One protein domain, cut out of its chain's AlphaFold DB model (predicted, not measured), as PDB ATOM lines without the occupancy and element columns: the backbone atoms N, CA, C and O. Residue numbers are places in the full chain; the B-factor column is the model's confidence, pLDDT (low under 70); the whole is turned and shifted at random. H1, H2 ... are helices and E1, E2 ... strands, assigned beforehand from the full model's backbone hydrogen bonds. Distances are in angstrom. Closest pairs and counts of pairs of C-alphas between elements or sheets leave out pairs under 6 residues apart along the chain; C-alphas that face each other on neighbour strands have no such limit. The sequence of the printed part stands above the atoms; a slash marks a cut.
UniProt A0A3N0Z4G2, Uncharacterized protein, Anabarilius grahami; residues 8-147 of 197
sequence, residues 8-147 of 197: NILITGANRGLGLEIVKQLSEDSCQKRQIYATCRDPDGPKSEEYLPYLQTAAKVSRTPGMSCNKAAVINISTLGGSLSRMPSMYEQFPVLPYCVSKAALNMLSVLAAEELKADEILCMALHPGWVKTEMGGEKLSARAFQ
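AT A GLANCE: This is residues 8 to 147 of the 197 residues of an uncharacterized protein of Anabarilius grahami (UniProt A0A3N0Z4G2). A twisted sheet of four parallel strands is sandwiched between helices, with H2 and the long H4 over one face and H1 over the other, in three layers. H3 and H5 lie off the sheet, beyond the ends where its strands finish. The printed part has 140 residues, in the order E1 H1 E2 H2 E3 H3 H4 E4 H5; the sheet's order is E2 E1 E3 E4, and the class is mixed, helices and strands. It is compact, with a radius of gyration of the C-alphas of 16.3 A and spans of 48 by 34 by 31 A.

HOW THE PARTS SIT: Begin at E1, residues 8 to 12, an inner strand. H1, residues 17 to 28, is on the sheet at a height of 9.5 A, and C-alphas 23 and 38 are its closest to E2, residues 34 to 39. E1, H1, E2 form a strand-helix-strand unit, two parallel neighbours joined through a helix, with a right-handed crossover; N 37 and O 9 are 2.8 A apart. H2, residues 48 to 61, is on the opposite face at a height of 8.3 A, and leads to E3, residues 72 to 77; E2, H2, E3 are a split unit, with E1 between the strands, also right-handed. Between E1 and E3, N 10 and O 73 are 2.8 A apart. H3, residues 88 to 93, and H4, residues 97 to 120, lead to E4, residues 123 to 127, in a third right-handed unit; N 74 and O 123 are 2.7 A apart. H4 is on the same face as H2 at a height of 7.6 A, along E4, with C-alphas 114 and 124 closest at 4.9 A. H2 and H4 only just touch, with 3 pairs of C-alphas within 8 A, through residues 56 to 60 and residue 120 alone. H5, residues 143 to 147, is not on the sheet. Every O i to N i+4 pair is within hydrogen-bond range in H1 and H5, but 7 of 10 in H2, 18 of 20 in H4 and 0 of 2 in H3, where 1 of 3 O i to N i+3 pairs is.

IN THESE COORDINATES: Find C-alpha 8 at (-34.620, -1.941, -53.022), where E1 begins. H1 spans 16.7 A and H2 21.0 A. H4 runs 34.9 A from C-alpha 97 at (-28.164, -29.236, -35.228), with a kink of 31 degrees near residue 114. H5 ends at C-alpha 147, (-51.468, -29.647, -37.972).

THE WHOLE: The C-alphas of Val 61 and Glu 92, the two farthest apart, are 48.4 A apart. The printed part has no cut, and the link from E4 to H5 is long, with 15 residues. Mean pLDDT of the printed part is 74.4; 45 residues are under 70, among them 40 to 49 and 129 to 147.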
ATOM      1  N   ASN A   8     -35.702  -0.963 -52.967       78.38
ATOM      2  CA  ASN A   8     -34.620  -1.941 -53.022       78.38
ATOM      3  C   ASN A   8     -34.817  -3.015 -51.946       78.38
ATOM      4  O   ASN A   8     -34.886  -2.699 -50.759       78.38
ATOM      5  N   ILE A   9     -34.905  -4.283 -52.345       81.38
ATOM      6  CA  ILE A   9     -35.081  -5.411 -51.420       81.38
ATOM      7  C   ILE A   9     -33.913  -6.377 -51.588       81.38
ATOM      8  O   ILE A   9     -33.710  -6.917 -52.669       81.38
ATOM      9  N   LEU A  10     -33.168  -6.612 -50.513       81.56
ATOM     10  CA  LEU A  10     -32.139  -7.638 -50.415       81.56
ATOM     11  C   LEU A  10     -32.736  -8.896 -49.777       81.56
ATOM     12  O   LEU A  10     -33.303  -8.827 -48.688       81.56
ATOM     13  N   ILE A  11     -32.598 -10.044 -50.432       78.94
ATOM     14  CA  ILE A  11     -33.115 -11.335 -49.966       78.94
ATOM     15  C   ILE A  11     -31.959 -12.315 -49.859       78.94
ATOM     16  O   ILE A  11     -31.286 -12.588 -50.853       78.94
ATOM     17  N   THR A  12     -31.751 -12.882 -48.669       81.56
ATOM     18  CA  THR A  12     -30.684 -13.866 -48.447       81.56
ATOM     19  C   THR A  12     -31.160 -15.300 -48.660       81.56
ATOM     20  O   THR A  12     -32.293 -15.664 -48.346       81.56
ATOM     21  N   GLY A  13     -30.280 -16.156 -49.186       71.19
ATOM     22  CA  GLY A  13     -30.586 -17.572 -49.410       71.19
ATOM     23  C   GLY A  13     -31.503 -17.822 -50.612       71.19
ATOM     24  O   GLY A  13     -32.291 -18.766 -50.593       71.19
ATOM     25  N   ALA A  14     -31.388 -17.005 -51.659       65.81
ATOM     26  CA  ALA A  14     -32.249 -17.039 -52.841       65.81
ATOM     27  C   ALA A  14     -31.874 -18.100 -53.896       65.81
ATOM     28  O   ALA A  14     -32.484 -18.153 -54.956       65.81
ATOM     29  N   ASN A  15     -30.898 -18.971 -53.614       59.12
ATOM     30  CA  ASN A  15     -30.419 -19.968 -54.581       59.12
ATOM     31  C   ASN A  15     -31.493 -20.997 -54.979       59.12
ATOM     32  O   ASN A  15     -31.558 -21.438 -56.120       59.12
ATOM     33  N   ARG A  16     -32.296 -21.449 -54.006       55.53
ATOM     34  CA  ARG A  16     -33.275 -22.538 -54.164       55.53
ATOM     35  C   ARG A  16     -34.443 -22.386 -53.194       55.53
ATOM     36  O   ARG A  16     -34.355 -21.667 -52.197       55.53
ATOM     37  N   GLY A  17     -35.512 -23.138 -53.450       68.62
ATOM     38  CA  GLY A  17     -36.680 -23.223 -52.573       68.62
ATOM     39  C   GLY A  17     -37.320 -21.857 -52.339       68.62
ATOM     40  O   GLY A  17     -37.618 -21.138 -53.284       68.62
ATOM     41  N   LEU A  18     -37.535 -21.504 -51.073       70.19
ATOM     42  CA  LEU A  18     -38.367 -20.358 -50.703       70.19
ATOM     43  C   LEU A  18     -37.769 -18.997 -51.033       70.19
ATOM     44  O   LEU A  18     -38.508 -18.111 -51.439       70.19
ATOM     45  N   GLY A  19     -36.453 -18.827 -50.898       67.44
ATOM     46  CA  GLY A  19     -35.814 -17.567 -51.275       67.44
ATOM     47  C   GLY A  19     -35.975 -17.283 -52.771       67.44
ATOM     48  O   GLY A  19     -36.310 -16.166 -53.147       67.44
ATOM     49  N   LEU A  20     -35.825 -18.316 -53.609       63.84
ATOM     50  CA  LEU A  20     -36.028 -18.215 -55.056       63.84
ATOM     51  C   LEU A  20     -37.494 -17.928 -55.411       63.84
ATOM     52  O   LEU A  20     -37.767 -17.099 -56.272       63.84
ATOM     53  N   GLU A  21     -38.435 -18.591 -54.739       71.12
ATOM     54  CA  GLU A  21     -39.870 -18.388 -54.972       71.12
ATOM     55  C   GLU A  21     -40.335 -16.981 -54.564       71.12
ATOM     56  O   GLU A  21     -41.077 -16.338 -55.299       71.12
ATOM     57  N   ILE A  22     -39.835 -16.449 -53.441       72.00
ATOM     58  CA  ILE A  22     -40.105 -15.064 -53.027       72.00
ATOM     59  C   ILE A  22     -39.559 -14.078 -54.067       72.00
ATOM     60  O   ILE A  22     -40.242 -13.115 -54.407       72.00
ATOM     61  N   VAL A  23     -38.352 -14.314 -54.597       69.44
ATOM     62  CA  VAL A  23     -37.780 -13.479 -55.665       69.44
ATOM     63  C   VAL A  23     -38.668 -13.503 -56.908       69.44
ATOM     64  O   VAL A  23     -38.975 -12.435 -57.431       69.44
ATOM     65  N   LYS A  24     -39.135 -14.683 -57.339       66.06
ATOM     66  CA  LYS A  24     -40.048 -14.820 -58.485       66.06
ATOM     67  C   LYS A  24     -41.332 -14.025 -58.276       66.06
ATOM     68  O   LYS A  24     -41.627 -13.144 -59.078       66.06
ATOM     69  N   GLN A  25     -42.021 -14.241 -57.157       73.62
ATOM     70  CA  GLN A  25     -43.269 -13.538 -56.850       73.62
ATOM     71  C   GLN A  25     -43.075 -12.021 -56.799       73.62
ATOM     72  O   GLN A  25     -43.858 -11.277 -57.379       73.62
ATOM     73  N   LEU A  26     -42.005 -11.545 -56.153       71.06
ATOM     74  CA  LEU A  26     -41.714 -10.113 -56.081       71.06
ATOM     75  C   LEU A  26     -41.300  -9.510 -57.430       71.06
ATOM     76  O   LEU A  26     -41.437  -8.296 -57.583       71.06
ATOM     77  N   SER A  27     -40.780 -10.321 -58.360       64.88
ATOM     78  CA  SER A  27     -40.409  -9.907 -59.720       64.88
ATOM     79  C   SER A  27     -41.589  -9.892 -60.696       64.88
ATOM     80  O   SER A  27     -41.607  -9.077 -61.613       64.88
ATOM     81  N   GLU A  28     -42.577 -10.765 -60.487       66.50
ATOM     82  CA  GLU A  28     -43.830 -10.812 -61.253       66.50
ATOM     83  C   GLU A  28     -44.828  -9.737 -60.785       66.50
ATOM     84  O   GLU A  28     -45.687  -9.284 -61.546       66.50
ATOM     85  N   ASP A  29     -44.692  -9.289 -59.535       64.69
ATOM     86  CA  ASP A  29     -45.451  -8.187 -58.959       64.69
ATOM     87  C   ASP A  29     -45.178  -6.885 -59.741       64.69
ATOM     88  O   ASP A  29     -44.040  -6.434 -59.867       64.69
ATOM     89  N   SER A  30     -46.229  -6.250 -60.277       52.75
ATOM     90  CA  SER A  30     -46.156  -5.153 -61.270       52.75
ATOM     91  C   SER A  30     -45.649  -3.806 -60.719       52.75
ATOM     92  O   SER A  30     -45.929  -2.733 -61.265       52.75
ATOM     93  N   CYS A  31     -44.883  -3.824 -59.628       56.03
ATOM     94  CA  CYS A  31     -44.210  -2.653 -59.098       56.03
ATOM     95  C   CYS A  31     -43.059  -2.260 -60.040       56.03
ATOM     96  O   CYS A  31     -41.925  -2.693 -59.868       56.03
ATOM     97  N   GLN A  32     -43.331  -1.370 -61.004       53.88
ATOM     98  CA  GLN A  32     -42.372  -0.838 -62.000       53.88
ATOM     99  C   GLN A  32     -41.093  -0.192 -61.418       53.88
ATOM    100  O   GLN A  32     -40.257   0.333 -62.151       53.88
ATOM    101  N   LYS A  33     -40.947  -0.155 -60.094       63.12
ATOM    102  CA  LYS A  33     -39.891   0.540 -59.363       63.12
ATOM    103  C   LYS A  33     -39.304  -0.346 -58.265       63.12
ATOM    104  O   LYS A  33     -38.991   0.176 -57.207       63.12
ATOM    105  N   ARG A  34     -39.189  -1.662 -58.447       71.31
ATOM    106  CA  ARG A  34     -38.571  -2.548 -57.447       71.31
ATOM    107  C   ARG A  34     -37.288  -3.163 -57.998       71.31
ATOM    108  O   ARG A  34     -37.309  -3.769 -59.061       71.31
ATOM    109  N   GLN A  35     -36.187  -2.996 -57.275       73.50
ATOM    110  CA  GLN A  35     -34.939  -3.718 -57.502       73.50
ATOM    111  C   GLN A  35     -34.805  -4.798 -56.433       73.50
ATOM    112  O   GLN A  35     -34.951  -4.527 -55.237       73.50
ATOM    113  N   ILE A  36     -34.554  -6.026 -56.872       72.62
ATOM    114  CA  ILE A  36     -34.431  -7.189 -55.998       72.62
ATOM    115  C   ILE A  36     -32.997  -7.687 -56.094       72.62
ATOM    116  O   ILE A  36     -32.543  -8.109 -57.154       72.62
ATOM    117  N   TYR A  37     -32.299  -7.648 -54.969       74.44
ATOM    118  CA  TYR A  37     -30.964  -8.197 -54.810       74.44
ATOM    119  C   TYR A  37     -31.106  -9.559 -54.138       74.44
ATOM    120  O   TYR A  37     -31.449  -9.664 -52.963       74.44
ATOM    121  N   ALA A  38     -30.911 -10.619 -54.907       68.69
ATOM    122  CA  ALA A  38     -31.046 -11.990 -54.445       68.69
ATOM    123  C   ALA A  38     -29.650 -12.559 -54.175       68.69
ATOM    124  O   ALA A  38     -28.881 -12.746 -55.113       68.69
ATOM    125  N   THR A  39     -29.311 -12.832 -52.914       70.25
ATOM    126  CA  THR A  39     -27.987 -13.363 -52.559       70.25
ATOM    127  C   THR A  39     -28.034 -14.857 -52.272       70.25
ATOM    128  O   THR A  39     -28.967 -15.392 -51.658       70.25
ATOM    129  N   CYS A  40     -27.002 -15.558 -52.724       63.31
ATOM    130  CA  CYS A  40     -26.775 -16.978 -52.493       63.31
ATOM    131  C   CYS A  40     -25.375 -17.206 -51.901       63.31
ATOM    132  O   CYS A  40     -24.608 -16.269 -51.706       63.31
ATOM    133  N   ARG A  41     -25.069 -18.460 -51.541       56.47
ATOM    134  CA  ARG A  41     -23.714 -18.838 -51.124       56.47
ATOM    135  C   ARG A  41     -22.854 -18.962 -52.375       56.47
ATOM    136  O   ARG A  41     -22.903 -20.003 -53.022       56.47
ATOM    137  N   ASP A  42     -22.113 -17.909 -52.669       57.62
ATOM    138  CA  ASP A  42     -21.096 -17.860 -53.711       57.62
ATOM    139  C   ASP A  42     -19.829 -17.238 -53.098       57.62
ATOM    140  O   ASP A  42     -19.896 -16.095 -52.640       57.62
ATOM    141  N   PRO A  43     -18.712 -17.983 -52.973       54.03
ATOM    142  CA  PRO A  43     -17.472 -17.451 -52.406       54.03
ATOM    143  C   PRO A  43     -16.841 -16.356 -53.273       54.03
ATOM    144  O   PRO A  43     -16.128 -15.512 -52.730       54.03
ATOM    145  N   ASP A  44     -17.136 -16.353 -54.575       50.69
ATOM    146  CA  ASP A  44     -16.608 -15.401 -55.555       50.69
ATOM    147  C   ASP A  44     -17.626 -14.294 -55.889       50.69
ATOM    148  O   ASP A  44     -17.336 -13.359 -56.638       50.69
ATOM    149  N   GLY A  45     -18.830 -14.394 -55.317       56.12
ATOM    150  CA  GLY A  45     -19.916 -13.452 -55.523       56.12
ATOM    151  C   GLY A  45     -19.796 -12.180 -54.669       56.12
ATOM    152  O   GLY A  45     -19.148 -12.174 -53.616       56.12
ATOM    153  N   PRO A  46     -20.464 -11.090 -55.089       55.28
ATOM    154  CA  PRO A  46     -20.563  -9.853 -54.316       55.28
ATOM    155  C   PRO A  46     -21.147 -10.111 -52.923       55.28
ATOM    156  O   PRO A  46     -22.174 -10.783 -52.753       55.28
ATOM    157  N   LYS A  47     -20.478  -9.574 -51.900       63.50
ATOM    158  CA  LYS A  47     -20.874  -9.766 -50.499       63.50
ATOM    159  C   LYS A  47     -22.067  -8.884 -50.138       63.50
ATOM    160  O   LYS A  47     -22.342  -7.873 -50.779       63.50
ATOM    161  N   SER A  48     -22.777  -9.237 -49.066       61.81
ATOM    162  CA  SER A  48     -23.954  -8.489 -48.605       61.81
ATOM    163  C   SER A  48     -23.684  -7.003 -48.344       61.81
ATOM    164  O   SER A  48     -24.578  -6.186 -48.560       61.81
ATOM    165  N   GLU A  49     -22.471  -6.645 -47.917       63.88
ATOM    166  CA  GLU A  49     -22.081  -5.260 -47.636       63.88
ATOM    167  C   GLU A  49     -22.048  -4.388 -48.900       63.88
ATOM    168  O   GLU A  49     -22.283  -3.183 -48.824       63.88
ATOM    169  N   GLU A  50     -21.829  -4.988 -50.072       72.56
ATOM    170  CA  GLU A  50     -21.790  -4.282 -51.357       72.56
ATOM    171  C   GLU A  50     -23.160  -3.704 -51.742       72.56
ATOM    172  O   GLU A  50     -23.249  -2.690 -52.432       72.56
ATOM    173  N   TYR A  51     -24.247  -4.299 -51.239       73.44
ATOM    174  CA  TYR A  51     -25.606  -3.853 -51.538       73.44
ATOM    175  C   TYR A  51     -26.115  -2.738 -50.618       73.44
ATOM    176  O   TYR A  51     -27.121  -2.087 -50.924       73.44
ATOM    177  N   LEU A  52     -25.429  -2.492 -49.498       76.38
ATOM    178  CA  LEU A  52     -25.845  -1.510 -48.500       76.38
ATOM    179  C   LEU A  52     -25.984  -0.082 -49.069       76.38
ATOM    180  O   LEU A  52     -27.023   0.541 -48.820       76.38
ATOM    181  N   PRO A  53     -25.053   0.439 -49.896       80.62
ATOM    182  CA  PRO A  53     -25.195   1.769 -50.492       80.62
ATOM    183  C   PRO A  53     -26.453   1.915 -51.359       80.62
ATOM    184  O   PRO A  53     -27.089   2.976 -51.374       80.62
ATOM    185  N   TYR A  54     -26.864   0.848 -52.055       77.19
ATOM    186  CA  TYR A  54     -28.095   0.857 -52.847       77.19
ATOM    187  C   TYR A  54     -29.333   0.913 -51.949       77.19
ATOM    188  O   TYR A  54     -30.264   1.665 -52.240       77.19
ATOM    189  N   LEU A  55     -29.348   0.162 -50.843       78.00
ATOM    190  CA  LEU A  55     -30.444   0.192 -49.869       78.00
ATOM    191  C   LEU A  55     -30.570   1.573 -49.210       78.00
ATOM    192  O   LEU A  55     -31.669   2.126 -49.160       78.00
ATOM    193  N   GLN A  56     -29.452   2.173 -48.793       84.75
ATOM    194  CA  GLN A  56     -29.422   3.525 -48.220       84.75
ATOM    195  C   GLN A  56     -29.909   4.581 -49.215       84.75
ATOM    196  O   GLN A  56     -30.649   5.495 -48.848       84.75
ATOM    197  N   THR A  57     -29.532   4.457 -50.489       84.88
ATOM    198  CA  THR A  57     -29.987   5.376 -51.540       84.88
ATOM    199  C   THR A  57     -31.500   5.278 -51.743       84.88
ATOM    200  O   THR A  57     -32.186   6.302 -51.736       84.88
ATOM    201  N   ALA A  58     -32.047   4.064 -51.856       82.00
ATOM    202  CA  ALA A  58     -33.492   3.857 -51.977       82.00
ATOM    203  C   ALA A  58     -34.260   4.362 -50.748       82.00
ATOM    204  O   ALA A  58     -35.327   4.967 -50.885       82.00
ATOM    205  N   ALA A  59     -33.699   4.174 -49.552       85.44
ATOM    206  CA  ALA A  59     -34.277   4.703 -48.332       85.44
ATOM    207  C   ALA A  59     -34.320   6.242 -48.339       85.44
ATOM    208  O   ALA A  59     -35.379   6.827 -48.133       85.44
ATOM    209  N   LYS A  60     -33.217   6.915 -48.673       86.56
ATOM    210  CA  LYS A  60     -33.145   8.389 -48.693       86.56
ATOM    211  C   LYS A  60     -34.064   9.037 -49.732       86.56
ATOM    212  O   LYS A  60     -34.594  10.115 -49.489       86.56
ATOM    213  N   VAL A  61     -34.250   8.406 -50.894       84.38
ATOM    214  CA  VAL A  61     -35.102   8.951 -51.971       84.38
ATOM    215  C   VAL A  61     -36.594   8.702 -51.714       84.38
ATOM    216  O   VAL A  61     -37.453   9.401 -52.263       84.38
ATOM    217  N   SER A  62     -36.929   7.716 -50.882       81.38
ATOM    218  CA  SER A  62     -38.316   7.409 -50.549       81.38
ATOM    219  C   SER A  62     -38.958   8.514 -49.715       81.38
ATOM    220  O   SER A  62     -38.392   9.012 -48.749       81.38
ATOM    221  N   ARG A  63     -40.199   8.860 -50.067       80.06
ATOM    222  CA  ARG A  63     -41.030   9.813 -49.312       80.06
ATOM    223  C   ARG A  63     -41.849   9.140 -48.208       80.06
ATOM    224  O   ARG A  63     -42.614   9.813 -47.525       80.06
ATOM    225  N   THR A  64     -41.730   7.822 -48.065       77.62
ATOM    226  CA  THR A  64     -42.446   7.059 -47.043       77.62
ATOM    227  C   THR A  64     -41.701   7.182 -45.708       77.62
ATOM    228  O   THR A  64     -40.528   6.789 -45.649       77.62
ATOM    229  N   PRO A  65     -42.343   7.712 -44.649       80.88
ATOM    230  CA  PRO A  65     -41.730   7.810 -43.329       80.88
ATOM    231  C   PRO A  65     -41.608   6.430 -42.673       80.88
ATOM    232  O   PRO A  65     -42.499   5.588 -42.816       80.88
ATOM    233  N   GLY A  66     -40.531   6.216 -41.918       83.94
ATOM    234  CA  GLY A  66     -40.272   4.966 -41.217       83.94
ATOM    235  C   GLY A  66     -39.772   3.830 -42.113       83.94
ATOM    236  O   GLY A  66     -39.603   3.960 -43.330       83.94
ATOM    237  N   MET A  67     -39.532   2.680 -41.479       86.56
ATOM    238  CA  MET A  67     -39.085   1.455 -42.148       86.56
ATOM    239  C   MET A  67     -40.231   0.798 -42.919       86.56
ATOM    240  O   MET A  67     -41.319   0.589 -42.382       86.56
ATOM    241  N   SER A  68     -39.978   0.409 -44.167       82.50
ATOM    242  CA  SER A  68     -40.973  -0.268 -45.000       82.50
ATOM    243  C   SER A  68     -40.327  -1.167 -46.047       82.50
ATOM    244  O   SER A  68     -39.359  -0.780 -46.698       82.50
ATOM    245  N   CYS A  69     -40.937  -2.328 -46.295       77.94
ATOM    246  CA  CYS A  69     -40.583  -3.193 -47.421       77.94
ATOM    247  C   CYS A  69     -40.896  -2.572 -48.793       77.94
ATOM    248  O   CYS A  69     -40.398  -3.064 -49.795       77.94
ATOM    249  N   ASN A  70     -41.657  -1.471 -48.842       76.69
ATOM    250  CA  ASN A  70     -41.875  -0.673 -50.055       76.69
ATOM    251  C   ASN A  70     -40.818   0.433 -50.249       76.69
ATOM    252  O   ASN A  70     -40.934   1.243 -51.167       76.69
ATOM    253  N   LYS A  71     -39.817   0.503 -49.363       81.81
ATOM    254  CA  LYS A  71     -38.747   1.506 -49.349       81.81
ATOM    255  C   LYS A  71     -37.396   0.826 -49.536       81.81
ATOM    256  O   LYS A  71     -36.863   0.808 -50.641       81.81
ATOM    257  N   ALA A  72     -36.890   0.219 -48.474       85.81
ATOM    258  CA  ALA A  72     -35.645  -0.519 -48.480       85.81
ATOM    259  C   ALA A  72     -35.737  -1.618 -47.428       85.81
ATOM    260  O   ALA A  72     -36.135  -1.341 -46.291       85.81
ATOM    261  N   ALA A  73     -35.398  -2.851 -47.797       87.12
ATOM    262  CA  ALA A  73     -35.471  -3.965 -46.864       87.12
ATOM    263  C   ALA A  73     -34.368  -5.004 -47.058       87.12
ATOM    264  O   ALA A  73     -33.981  -5.310 -48.179       87.12
ATOM    265  N   VAL A  74     -33.939  -5.590 -45.944       86.31
ATOM    266  CA  VAL A  74     -33.160  -6.821 -45.852       86.31
ATOM    267  C   VAL A  74     -34.073  -7.903 -45.288       86.31
ATOM    268  O   VAL A  74     -34.573  -7.799 -44.165       86.31
ATOM    269  N   ILE A  75     -34.309  -8.945 -46.080       86.56
ATOM    270  CA  ILE A  75     -35.162 -10.074 -45.729       86.56
ATOM    271  C   ILE A  75     -34.299 -11.327 -45.623       86.56
ATOM    272  O   ILE A  75     -33.838 -11.895 -46.614       86.56
ATOM    273  N   ASN A  76     -34.118 -11.780 -44.389       86.69
ATOM    274  CA  ASN A  76     -33.413 -13.001 -44.063       86.69
ATOM    275  C   ASN A  76     -34.370 -14.187 -44.016       86.69
ATOM    276  O   ASN A  76     -35.307 -14.223 -43.216       86.69
ATOM    277  N   ILE A  77     -34.115 -15.200 -44.842       83.62
ATOM    278  CA  ILE A  77     -34.920 -16.424 -44.837       83.62
ATOM    279  C   ILE A  77     -34.451 -17.322 -43.693       83.62
ATOM    280  O   ILE A  77     -33.394 -17.955 -43.758       83.62
ATOM    281  N   SER A  78     -35.244 -17.373 -42.629       87.31
ATOM    282  CA  SER A  78     -35.001 -18.150 -41.417       87.31
ATOM    283  C   SER A  78     -35.943 -19.358 -41.309       87.31
ATOM    284  O   SER A  78     -36.616 -19.757 -42.259       87.31
ATOM    285  N   THR A  79     -35.950 -20.004 -40.148       84.06
ATOM    286  CA  THR A  79     -36.753 -21.191 -39.849       84.06
ATOM    287  C   THR A  79     -37.156 -21.220 -38.379       84.06
ATOM    288  O   THR A  79     -36.478 -20.631 -37.534       84.06
ATOM    289  N   LEU A  80     -38.216 -21.962 -38.050       84.62
ATOM    290  CA  LEU A  80     -38.604 -22.228 -36.666       84.62
ATOM    291  C   LEU A  80     -37.464 -22.879 -35.871       84.62
ATOM    292  O   LEU A  80     -37.312 -22.605 -34.684       84.62
ATOM    293  N   GLY A  81     -36.612 -23.663 -36.537       84.81
ATOM    294  CA  GLY A  81     -35.429 -24.262 -35.921       84.81
ATOM    295  C   GLY A  81     -34.323 -23.287 -35.499       84.81
ATOM    296  O   GLY A  81     -33.440 -23.673 -34.746       84.81
ATOM    297  N   GLY A  82     -34.381 -22.019 -35.918       84.81
ATOM    298  CA  GLY A  82     -33.514 -20.959 -35.389       84.81
ATOM    299  C   GLY A  82     -34.060 -20.289 -34.122       84.81
ATOM    300  O   GLY A  82     -33.453 -19.351 -33.609       84.81
ATOM    301  N   SER A  83     -35.239 -20.692 -33.636       87.94
ATOM    302  CA  SER A  83     -35.852 -20.110 -32.441       87.94
ATOM    303  C   SER A  83     -35.285 -20.746 -31.175       87.94
ATOM    304  O   SER A  83     -35.550 -21.912 -30.897       87.94
ATOM    305  N   LEU A  84     -34.581 -19.960 -30.359       87.88
ATOM    306  CA  LEU A  84     -34.026 -20.429 -29.083       87.88
ATOM    307  C   LEU A  84     -35.107 -20.877 -28.087       87.88
ATOM    308  O   LEU A  84     -34.881 -21.800 -27.313       87.88
ATOM    309  N   SER A  85     -36.292 -20.263 -28.127       88.62
ATOM    310  CA  SER A  85     -37.394 -20.599 -27.220       88.62
ATOM    311  C   SER A  85     -38.237 -21.789 -27.679       88.62
ATOM    312  O   SER A  85     -38.892 -22.411 -26.851       88.62
ATOM    313  N   ARG A  86     -38.254 -22.108 -28.982       84.75
ATOM    314  CA  ARG A  86     -39.122 -23.165 -29.539       84.75
ATOM    315  C   ARG A  86     -38.366 -24.410 -29.984       84.75
ATOM    316  O   ARG A  86     -38.938 -25.492 -29.936       84.75
ATOM    317  N   MET A  87     -37.109 -24.280 -30.409       85.38
ATOM    318  CA  MET A  87     -36.335 -25.398 -30.950       85.38
ATOM    319  C   MET A  87     -36.083 -26.537 -29.941       85.38
ATOM    320  O   MET A  87     -36.202 -27.690 -30.362       85.38
ATOM    321  N   PRO A  88     -35.816 -26.294 -28.636       85.88
ATOM    322  CA  PRO A  88     -35.598 -27.382 -27.676       85.88
ATOM    323  C   PRO A  88     -36.758 -28.386 -27.616       85.88
ATOM    324  O   PRO A  88     -36.532 -29.591 -27.650       85.88
ATOM    325  N   SER A  89     -38.006 -27.908 -27.639       84.00
ATOM    326  CA  SER A  89     -39.210 -28.755 -27.609       84.00
ATOM    327  C   SER A  89     -39.486 -29.512 -28.915       84.00
ATOM    328  O   SER A  89     -40.433 -30.290 -28.981       84.00
ATOM    329  N   MET A  90     -38.714 -29.258 -29.975       76.56
ATOM    330  CA  MET A  90     -38.933 -29.833 -31.306       76.56
ATOM    331  C   MET A  90     -37.721 -30.600 -31.841       76.56
ATOM    332  O   MET A  90     -37.782 -31.119 -32.955       76.56
ATOM    333  N   TYR A  91     -36.622 -30.674 -31.085       78.88
ATOM    334  CA  TYR A  91     -35.362 -31.233 -31.579       78.88
ATOM    335  C   TYR A  91     -35.480 -32.693 -32.011       78.88
ATOM    336  O   TYR A  91     -34.995 -33.043 -33.082       78.88
ATOM    337  N   GLU A  92     -36.221 -33.512 -31.264       81.19
ATOM    338  CA  GLU A  92     -36.477 -34.912 -31.632       81.19
ATOM    339  C   GLU A  92     -37.150 -35.060 -33.004       81.19
ATOM    340  O   GLU A  92     -36.937 -36.040 -33.710       81.19
ATOM    341  N   GLN A  93     -37.946 -34.069 -33.410       72.06
ATOM    342  CA  GLN A  93     -38.691 -34.075 -34.669       72.06
ATOM    343  C   GLN A  93     -37.911 -33.407 -35.814       72.06
ATOM    344  O   GLN A  93     -38.282 -33.554 -36.978       72.06
ATOM    345  N   PHE A  94     -36.845 -32.663 -35.498       70.56
ATOM    346  CA  PHE A  94     -36.014 -31.954 -36.469       70.56
ATOM    347  C   PHE A  94     -34.541 -31.872 -36.005       70.56
ATOM    348  O   PHE A  94     -34.045 -30.780 -35.705       70.56
ATOM    349  N   PRO A  95     -33.814 -33.007 -35.944       79.06
ATOM    350  CA  PRO A  95     -32.485 -33.092 -35.330       79.06
ATOM    351  C   PRO A  95     -31.361 -32.622 -36.274       79.06
ATOM    352  O   PRO A  95     -30.368 -33.312 -36.493       79.06
ATOM    353  N   VAL A  96     -31.501 -31.434 -36.868       80.12
ATOM    354  CA  VAL A  96     -30.508 -30.850 -37.792       80.12
ATOM    355  C   VAL A  96     -29.696 -29.748 -37.110       80.12
ATOM    356  O   VAL A  96     -29.778 -28.566 -37.450       80.12
ATOM    357  N   LEU A  97     -28.887 -30.145 -36.126       82.38
ATOM    358  CA  LEU A  97     -28.164 -29.236 -35.228       82.38
ATOM    359  C   LEU A  97     -27.377 -28.112 -35.940       82.38
ATOM    360  O   LEU A  97     -27.624 -26.948 -35.613       82.38
ATOM    361  N   PRO A  98     -26.522 -28.370 -36.955       83.38
ATOM    362  CA  PRO A  98     -25.767 -27.297 -37.617       83.38
ATOM    363  C   PRO A  98     -26.662 -26.267 -38.324       83.38
ATOM    364  O   PRO A  98     -26.362 -25.071 -38.349       83.38
ATOM    365  N   TYR A  99     -27.791 -26.721 -38.877       82.31
ATOM    366  CA  TYR A  99     -28.760 -25.858 -39.550       82.31
ATOM    367  C   TYR A  99     -29.505 -24.972 -38.546       82.31
ATOM    368  O   TYR A  99     -29.626 -23.766 -38.767       82.31
ATOM    369  N   CYS A 100     -29.941 -25.538 -37.418       86.00
ATOM    370  CA  CYS A 100     -30.593 -24.789 -36.344       86.00
ATOM    371  C   CYS A 100     -29.674 -23.709 -35.762       86.00
ATOM    372  O   CYS A 100     -30.086 -22.552 -35.669       86.00
ATOM    373  N   VAL A 101     -28.414 -24.049 -35.465       87.50
ATOM    374  CA  VAL A 101     -27.412 -23.084 -34.976       87.50
ATOM    375  C   VAL A 101     -27.205 -21.953 -35.983       87.50
ATOM    376  O   VAL A 101     -27.300 -20.781 -35.623       87.50
ATOM    377  N   SER A 102     -27.023 -22.285 -37.264       84.69
ATOM    378  CA  SER A 102     -26.851 -21.279 -38.323       84.69
ATOM    379  C   SER A 102     -28.051 -20.328 -38.428       84.69
ATOM    380  O   SER A 102     -27.887 -19.132 -38.661       84.69
ATOM    381  N   LYS A 103     -29.278 -20.833 -38.244       88.00
ATOM    382  CA  LYS A 103     -30.497 -20.011 -38.302       88.00
ATOM    383  C   LYS A 103     -30.760 -19.228 -37.017       88.00
ATOM    384  O   LYS A 103     -31.331 -18.143 -37.094       88.00
ATOM    385  N   ALA A 104     -30.302 -19.713 -35.866       89.12
ATOM    386  CA  ALA A 104     -30.283 -18.935 -34.630       89.12
ATOM    387  C   ALA A 104     -29.305 -17.755 -34.735       89.12
ATOM    388  O   ALA A 104     -29.673 -16.624 -34.414       89.12
ATOM    389  N   ALA A 105     -28.109 -17.988 -35.284       86.94
ATOM    390  CA  ALA A 105     -27.152 -16.926 -35.586       86.94
ATOM    391  C   ALA A 105     -27.732 -15.900 -36.575       86.94
ATOM    392  O   ALA A 105     -27.644 -14.700 -36.334       86.94
ATOM    393  N   LEU A 106     -28.417 -16.350 -37.637       83.88
ATOM    394  CA  LEU A 106     -29.094 -15.463 -38.594       83.88
ATOM    395  C   LEU A 106     -30.194 -14.602 -37.943       83.88
ATOM    396  O   LEU A 106     -30.378 -13.440 -38.311       83.88
ATOM    397  N   ASN A 107     -30.927 -15.152 -36.971       88.75
ATOM    398  CA  ASN A 107     -31.921 -14.389 -36.217       88.75
ATOM    399  C   ASN A 107     -31.254 -13.287 -35.385       88.75
ATOM    400  O   ASN A 107     -31.727 -12.153 -35.405       88.75
ATOM    401  N   MET A 108     -30.138 -13.595 -34.715       89.31
ATOM    402  CA  MET A 108     -29.365 -12.594 -33.971       89.31
ATOM    403  C   MET A 108     -28.791 -11.519 -34.901       89.31
ATOM    404  O   MET A 108     -28.952 -10.333 -34.631       89.31
ATOM    405  N   LEU A 109     -28.215 -11.921 -36.040       85.69
ATOM    406  CA  LEU A 109     -27.738 -10.996 -37.069       85.69
ATOM    407  C   LEU A 109     -28.843 -10.029 -37.503       85.69
ATOM    408  O   LEU A 109     -28.601  -8.837 -37.627       85.69
ATOM    409  N   SER A 110     -30.065 -10.529 -37.693       85.06
ATOM    410  CA  SER A 110     -31.195  -9.695 -38.116       85.06
ATOM    411  C   SER A 110     -31.562  -8.642 -37.068       85.06
ATOM    412  O   SER A 110     -31.895  -7.521 -37.435       85.06
ATOM    413  N   VAL A 111     -31.480  -8.981 -35.776       88.06
ATOM    414  CA  VAL A 111     -31.720  -8.031 -34.676       88.06
ATOM    415  C   VAL A 111     -30.641  -6.951 -34.645       88.06
ATOM    416  O   VAL A 111     -30.970  -5.770 -34.588       88.06
ATOM    417  N   LEU A 112     -29.368  -7.345 -34.715       87.50
ATOM    418  CA  LEU A 112     -28.249  -6.400 -34.672       87.50
ATOM    419  C   LEU A 112     -28.240  -5.487 -35.904       87.50
ATOM    420  O   LEU A 112     -28.186  -4.269 -35.765       87.50
ATOM    421  N   ALA A 113     -28.423  -6.057 -37.096       82.56
ATOM    422  CA  ALA A 113     -28.522  -5.295 -38.336       82.56
ATOM    423  C   ALA A 113     -29.734  -4.348 -38.344       82.56
ATOM    424  O   ALA A 113     -29.648  -3.256 -38.893       82.56
ATOM    425  N   ALA A 114     -30.865  -4.722 -37.731       86.50
ATOM    426  CA  ALA A 114     -32.008  -3.815 -37.610       86.50
ATOM    427  C   ALA A 114     -31.679  -2.563 -36.786       86.50
ATOM    428  O   ALA A 114     -32.184  -1.489 -37.107       86.50
ATOM    429  N   GLU A 115     -30.846  -2.685 -35.749       88.62
ATOM    430  CA  GLU A 115     -30.403  -1.526 -34.971       88.62
ATOM    431  C   GLU A 115     -29.328  -0.710 -35.694       88.62
ATOM    432  O   GLU A 115     -29.422   0.517 -35.708       88.62
ATOM    433  N   GLU A 116     -28.369  -1.351 -36.368       85.88
ATOM    434  CA  GLU A 116     -27.362  -0.639 -37.172       85.88
ATOM    435  C   GLU A 116     -27.998   0.174 -38.308       85.88
ATOM    436  O   GLU A 116     -27.652   1.333 -38.532       85.88
ATOM    437  N   LEU A 117     -28.979  -0.409 -38.996       86.50
ATOM    438  CA  LEU A 117     -29.624   0.193 -40.165       86.50
ATOM    439  C   LEU A 117     -30.805   1.109 -39.814       86.50
ATOM    440  O   LEU A 117     -31.473   1.657 -40.697       86.50
ATOM    441  N   LYS A 118     -31.076   1.297 -38.519       87.50
ATOM    442  CA  LYS A 118     -32.230   2.054 -38.034       87.50
ATOM    443  C   LYS A 118     -32.205   3.514 -38.443       87.50
ATOM    444  O   LYS A 118     -33.244   4.060 -38.805       87.50
ATOM    445  N   ALA A 119     -31.025   4.128 -38.391       87.81
ATOM    446  CA  ALA A 119     -30.828   5.525 -38.765       87.81
ATOM    447  C   ALA A 119     -31.112   5.775 -40.255       87.81
ATOM    448  O   ALA A 119     -31.560   6.859 -40.618       87.81
ATOM    449  N   ASP A 120     -30.908   4.759 -41.094       86.88
ATOM    450  CA  ASP A 120     -31.198   4.806 -42.527       86.88
ATOM    451  C   ASP A 120     -32.656   4.437 -42.854       86.88
ATOM    452  O   ASP A 120     -33.046   4.454 -44.018       86.88
ATOM    453  N   GLU A 121     -33.478   4.097 -41.854       90.19
ATOM    454  CA  GLU A 121     -34.857   3.618 -42.025       90.19
ATOM    455  C   GLU A 121     -34.978   2.406 -42.973       90.19
ATOM    456  O   GLU A 121     -35.981   2.240 -43.678       90.19
ATOM    457  N   ILE A 122     -33.965   1.536 -42.983       86.94
ATOM    458  CA  ILE A 122     -33.985   0.279 -43.736       86.94
ATOM    459  C   ILE A 122     -34.611  -0.806 -42.857       86.94
ATOM    460  O   ILE A 122     -34.218  -1.020 -41.713       86.94
ATOM    461  N   LEU A 123     -35.598  -1.517 -43.401       88.00
ATOM    462  CA  LEU A 123     -36.262  -2.616 -42.706       88.00
ATOM    463  C   LEU A 123     -35.369  -3.862 -42.705       88.00
ATOM    464  O   LEU A 123     -35.116  -4.410 -43.767       88.00
ATOM    465  N   CYS A 124     -34.966  -4.378 -41.546       86.81
ATOM    466  CA  CYS A 124     -34.304  -5.683 -41.456       86.81
ATOM    467  C   CYS A 124     -35.217  -6.699 -40.760       86.81
ATOM    468  O   CYS A 124     -35.762  -6.420 -39.690       86.81
ATOM    469  N   MET A 125     -35.422  -7.872 -41.366       87.00
ATOM    470  CA  MET A 125     -36.290  -8.909 -40.805       87.00
ATOM    471  C   MET A 125     -35.803 -10.327 -41.079       87.00
ATOM    472  O   MET A 125     -35.274 -10.619 -42.145       87.00
ATOM    473  N   ALA A 126     -36.078 -11.227 -40.132       85.50
ATOM    474  CA  ALA A 126     -35.980 -12.670 -40.317       85.50
ATOM    475  C   ALA A 126     -37.380 -13.271 -40.486       85.50
ATOM    476  O   ALA A 126     -38.249 -13.079 -39.634       85.50
ATOM    477  N   LEU A 127     -37.599 -14.025 -41.561       84.19
ATOM    478  CA  LEU A 127     -38.883 -14.655 -41.864       84.19
ATOM    479  C   LEU A 127     -38.777 -16.176 -41.787       84.19
ATOM    480  O   LEU A 127     -37.932 -16.774 -42.446       84.19
ATOM    481  N   HIS A 128     -39.668 -16.806 -41.020       81.00
ATOM    482  CA  HIS A 128     -39.915 -18.244 -41.108       81.00
ATOM    483  C   HIS A 128     -41.134 -18.491 -42.011       81.00
ATOM    484  O   HIS A 128     -42.248 -18.152 -41.614       81.00
ATOM    485  N   PRO A 129     -40.958 -19.104 -43.192       69.25
ATOM    486  CA  PRO A 129     -42.045 -19.283 -44.157       69.25
ATOM    487  C   PRO A 129     -42.974 -20.480 -43.866       69.25
ATOM    488  O   PRO A 129     -43.850 -20.777 -44.671       69.25
ATOM    489  N   GLY A 130     -42.804 -21.190 -42.745       68.88
ATOM    490  CA  GLY A 130     -43.501 -22.459 -42.520       68.88
ATOM    491  C   GLY A 130     -42.966 -23.583 -43.412       68.88
ATOM    492  O   GLY A 130     -41.858 -23.498 -43.947       68.88
ATOM    493  N   TRP A 131     -43.748 -24.656 -43.550       67.50
ATOM    494  CA  TRP A 131     -43.489 -25.665 -44.574       67.50
ATOM    495  C   TRP A 131     -44.116 -25.220 -45.889       67.50
ATOM    496  O   TRP A 131     -45.304 -24.903 -45.936       67.50
ATOM    497  N   VAL A 132     -43.323 -25.238 -46.956       65.94
ATOM    498  CA  VAL A 132     -43.795 -24.932 -48.303       65.94
ATOM    499  C   VAL A 132     -43.335 -26.029 -49.246       65.94
ATOM    500  O   VAL A 132     -42.175 -26.452 -49.203       65.94
ATOM    501  N   LYS A 133     -44.253 -26.467 -50.112       62.06
ATOM    502  CA  LYS A 133     -43.979 -27.467 -51.142       62.06
ATOM    503  C   LYS A 133     -42.968 -26.894 -52.136       62.06
ATOM    504  O   LYS A 133     -43.311 -26.107 -53.009       62.06
ATOM    505  N   THR A 134     -41.715 -27.286 -51.972       65.31
ATOM    506  CA  THR A 134     -40.584 -26.938 -52.838       65.31
ATOM    507  C   THR A 134     -39.722 -28.183 -53.018       65.31
ATOM    508  O   THR A 134     -39.877 -29.143 -52.264       65.31
ATOM    509  N   GLU A 135     -38.780 -28.164 -53.961       63.97
ATOM    510  CA  GLU A 135     -37.792 -29.242 -54.142       63.97
ATOM    511  C   GLU A 135     -37.098 -29.623 -52.815       63.97
ATOM    512  O   GLU A 135     -37.023 -30.799 -52.474       63.97
ATOM    513  N   MET A 136     -36.689 -28.635 -52.004       61.06
ATOM    514  CA  MET A 136     -36.084 -28.865 -50.676       61.06
ATOM    515  C   MET A 136     -37.075 -29.356 -49.610       61.06
ATOM    516  O   MET A 136     -36.662 -29.965 -48.627       61.06
ATOM    517  N   GLY A 137     -38.367 -29.049 -49.754       58.03
ATOM    518  CA  GLY A 137     -39.405 -29.422 -48.788       58.03
ATOM    519  C   GLY A 137     -39.864 -30.878 -48.900       58.03
ATOM    520  O   GLY A 137     -40.504 -31.373 -47.968       58.03
ATOM    521  N   GLY A 138     -39.531 -31.547 -50.015       59.78
ATOM    522  CA  GLY A 138     -39.950 -32.911 -50.341       59.78
ATOM    523  C   GLY A 138     -41.473 -33.080 -50.448       59.78
ATOM    524  O   GLY A 138     -42.242 -32.134 -50.295       59.78
ATOM    525  N   GLU A 139     -41.940 -34.308 -50.694       55.59
ATOM    526  CA  GLU A 139     -43.382 -34.627 -50.696       55.59
ATOM    527  C   GLU A 139     -43.959 -34.873 -49.292       55.59
ATOM    528  O   GLU A 139     -45.176 -34.846 -49.101       55.59
ATOM    529  N   LYS A 140     -43.105 -35.132 -48.292       45.56
ATOM    530  CA  LYS A 140     -43.517 -35.617 -46.969       45.56
ATOM    531  C   LYS A 140     -42.910 -34.805 -45.826       45.56
ATOM    532  O   LYS A 140     -42.056 -35.278 -45.090       45.56
ATOM    533  N   LEU A 141     -43.511 -33.656 -45.554       45.12
ATOM    534  CA  LEU A 141     -44.042 -33.443 -44.211       45.12
ATOM    535  C   LEU A 141     -45.553 -33.508 -44.368       45.12
ATOM    536  O   LEU A 141     -46.164 -32.592 -44.912       45.12
ATOM    537  N   SER A 142     -46.157 -34.637 -43.981       38.59
ATOM    538  CA  SER A 142     -47.614 -34.769 -44.060       38.59
ATOM    539  C   SER A 142     -48.245 -33.563 -43.362       38.59
ATOM    540  O   SER A 142     -47.812 -33.192 -42.267       38.59
ATOM    541  N   ALA A 143     -49.272 -32.963 -43.963       42.06
ATOM    542  CA  ALA A 143     -49.998 -31.845 -43.364       42.06
ATOM    543  C   ALA A 143     -50.408 -32.134 -41.902       42.06
ATOM    544  O   ALA A 143     -50.466 -31.219 -41.090       42.06
ATOM    545  N   ARG A 144     -50.570 -33.415 -41.525       34.03
ATOM    546  CA  ARG A 144     -50.792 -33.893 -40.149       34.03
ATOM    547  C   ARG A 144     -49.671 -33.574 -39.155       34.03
ATOM    548  O   ARG A 144     -49.986 -33.289 -38.002       34.03
ATOM    549  N   ALA A 145     -48.398 -33.609 -39.554       41.97
ATOM    550  CA  ALA A 145     -47.295 -33.199 -38.682       41.97
ATOM    551  C   ALA A 145     -47.425 -31.701 -38.362       41.97
ATOM    552  O   ALA A 145     -47.474 -31.317 -37.198       41.97
ATOM    553  N   PHE A 146     -47.639 -30.874 -39.390       38.59
ATOM    554  CA  PHE A 146     -47.834 -29.423 -39.266       38.59
ATOM    555  C   PHE A 146     -49.129 -29.040 -38.514       38.59
ATOM    556  O   PHE A 146     -49.165 -28.069 -37.754       38.59
ATOM    557  N   GLN A 147     -50.191 -29.837 -38.664       33.12
ATOM    558  CA  GLN A 147     -51.468 -29.647 -37.972       33.12
ATOM    559  C   GLN A 147     -51.346 -29.965 -36.476       33.12
ATOM    560  O   GLN A 147     -51.887 -29.217 -35.669       33.12
TER     561      GLN A 147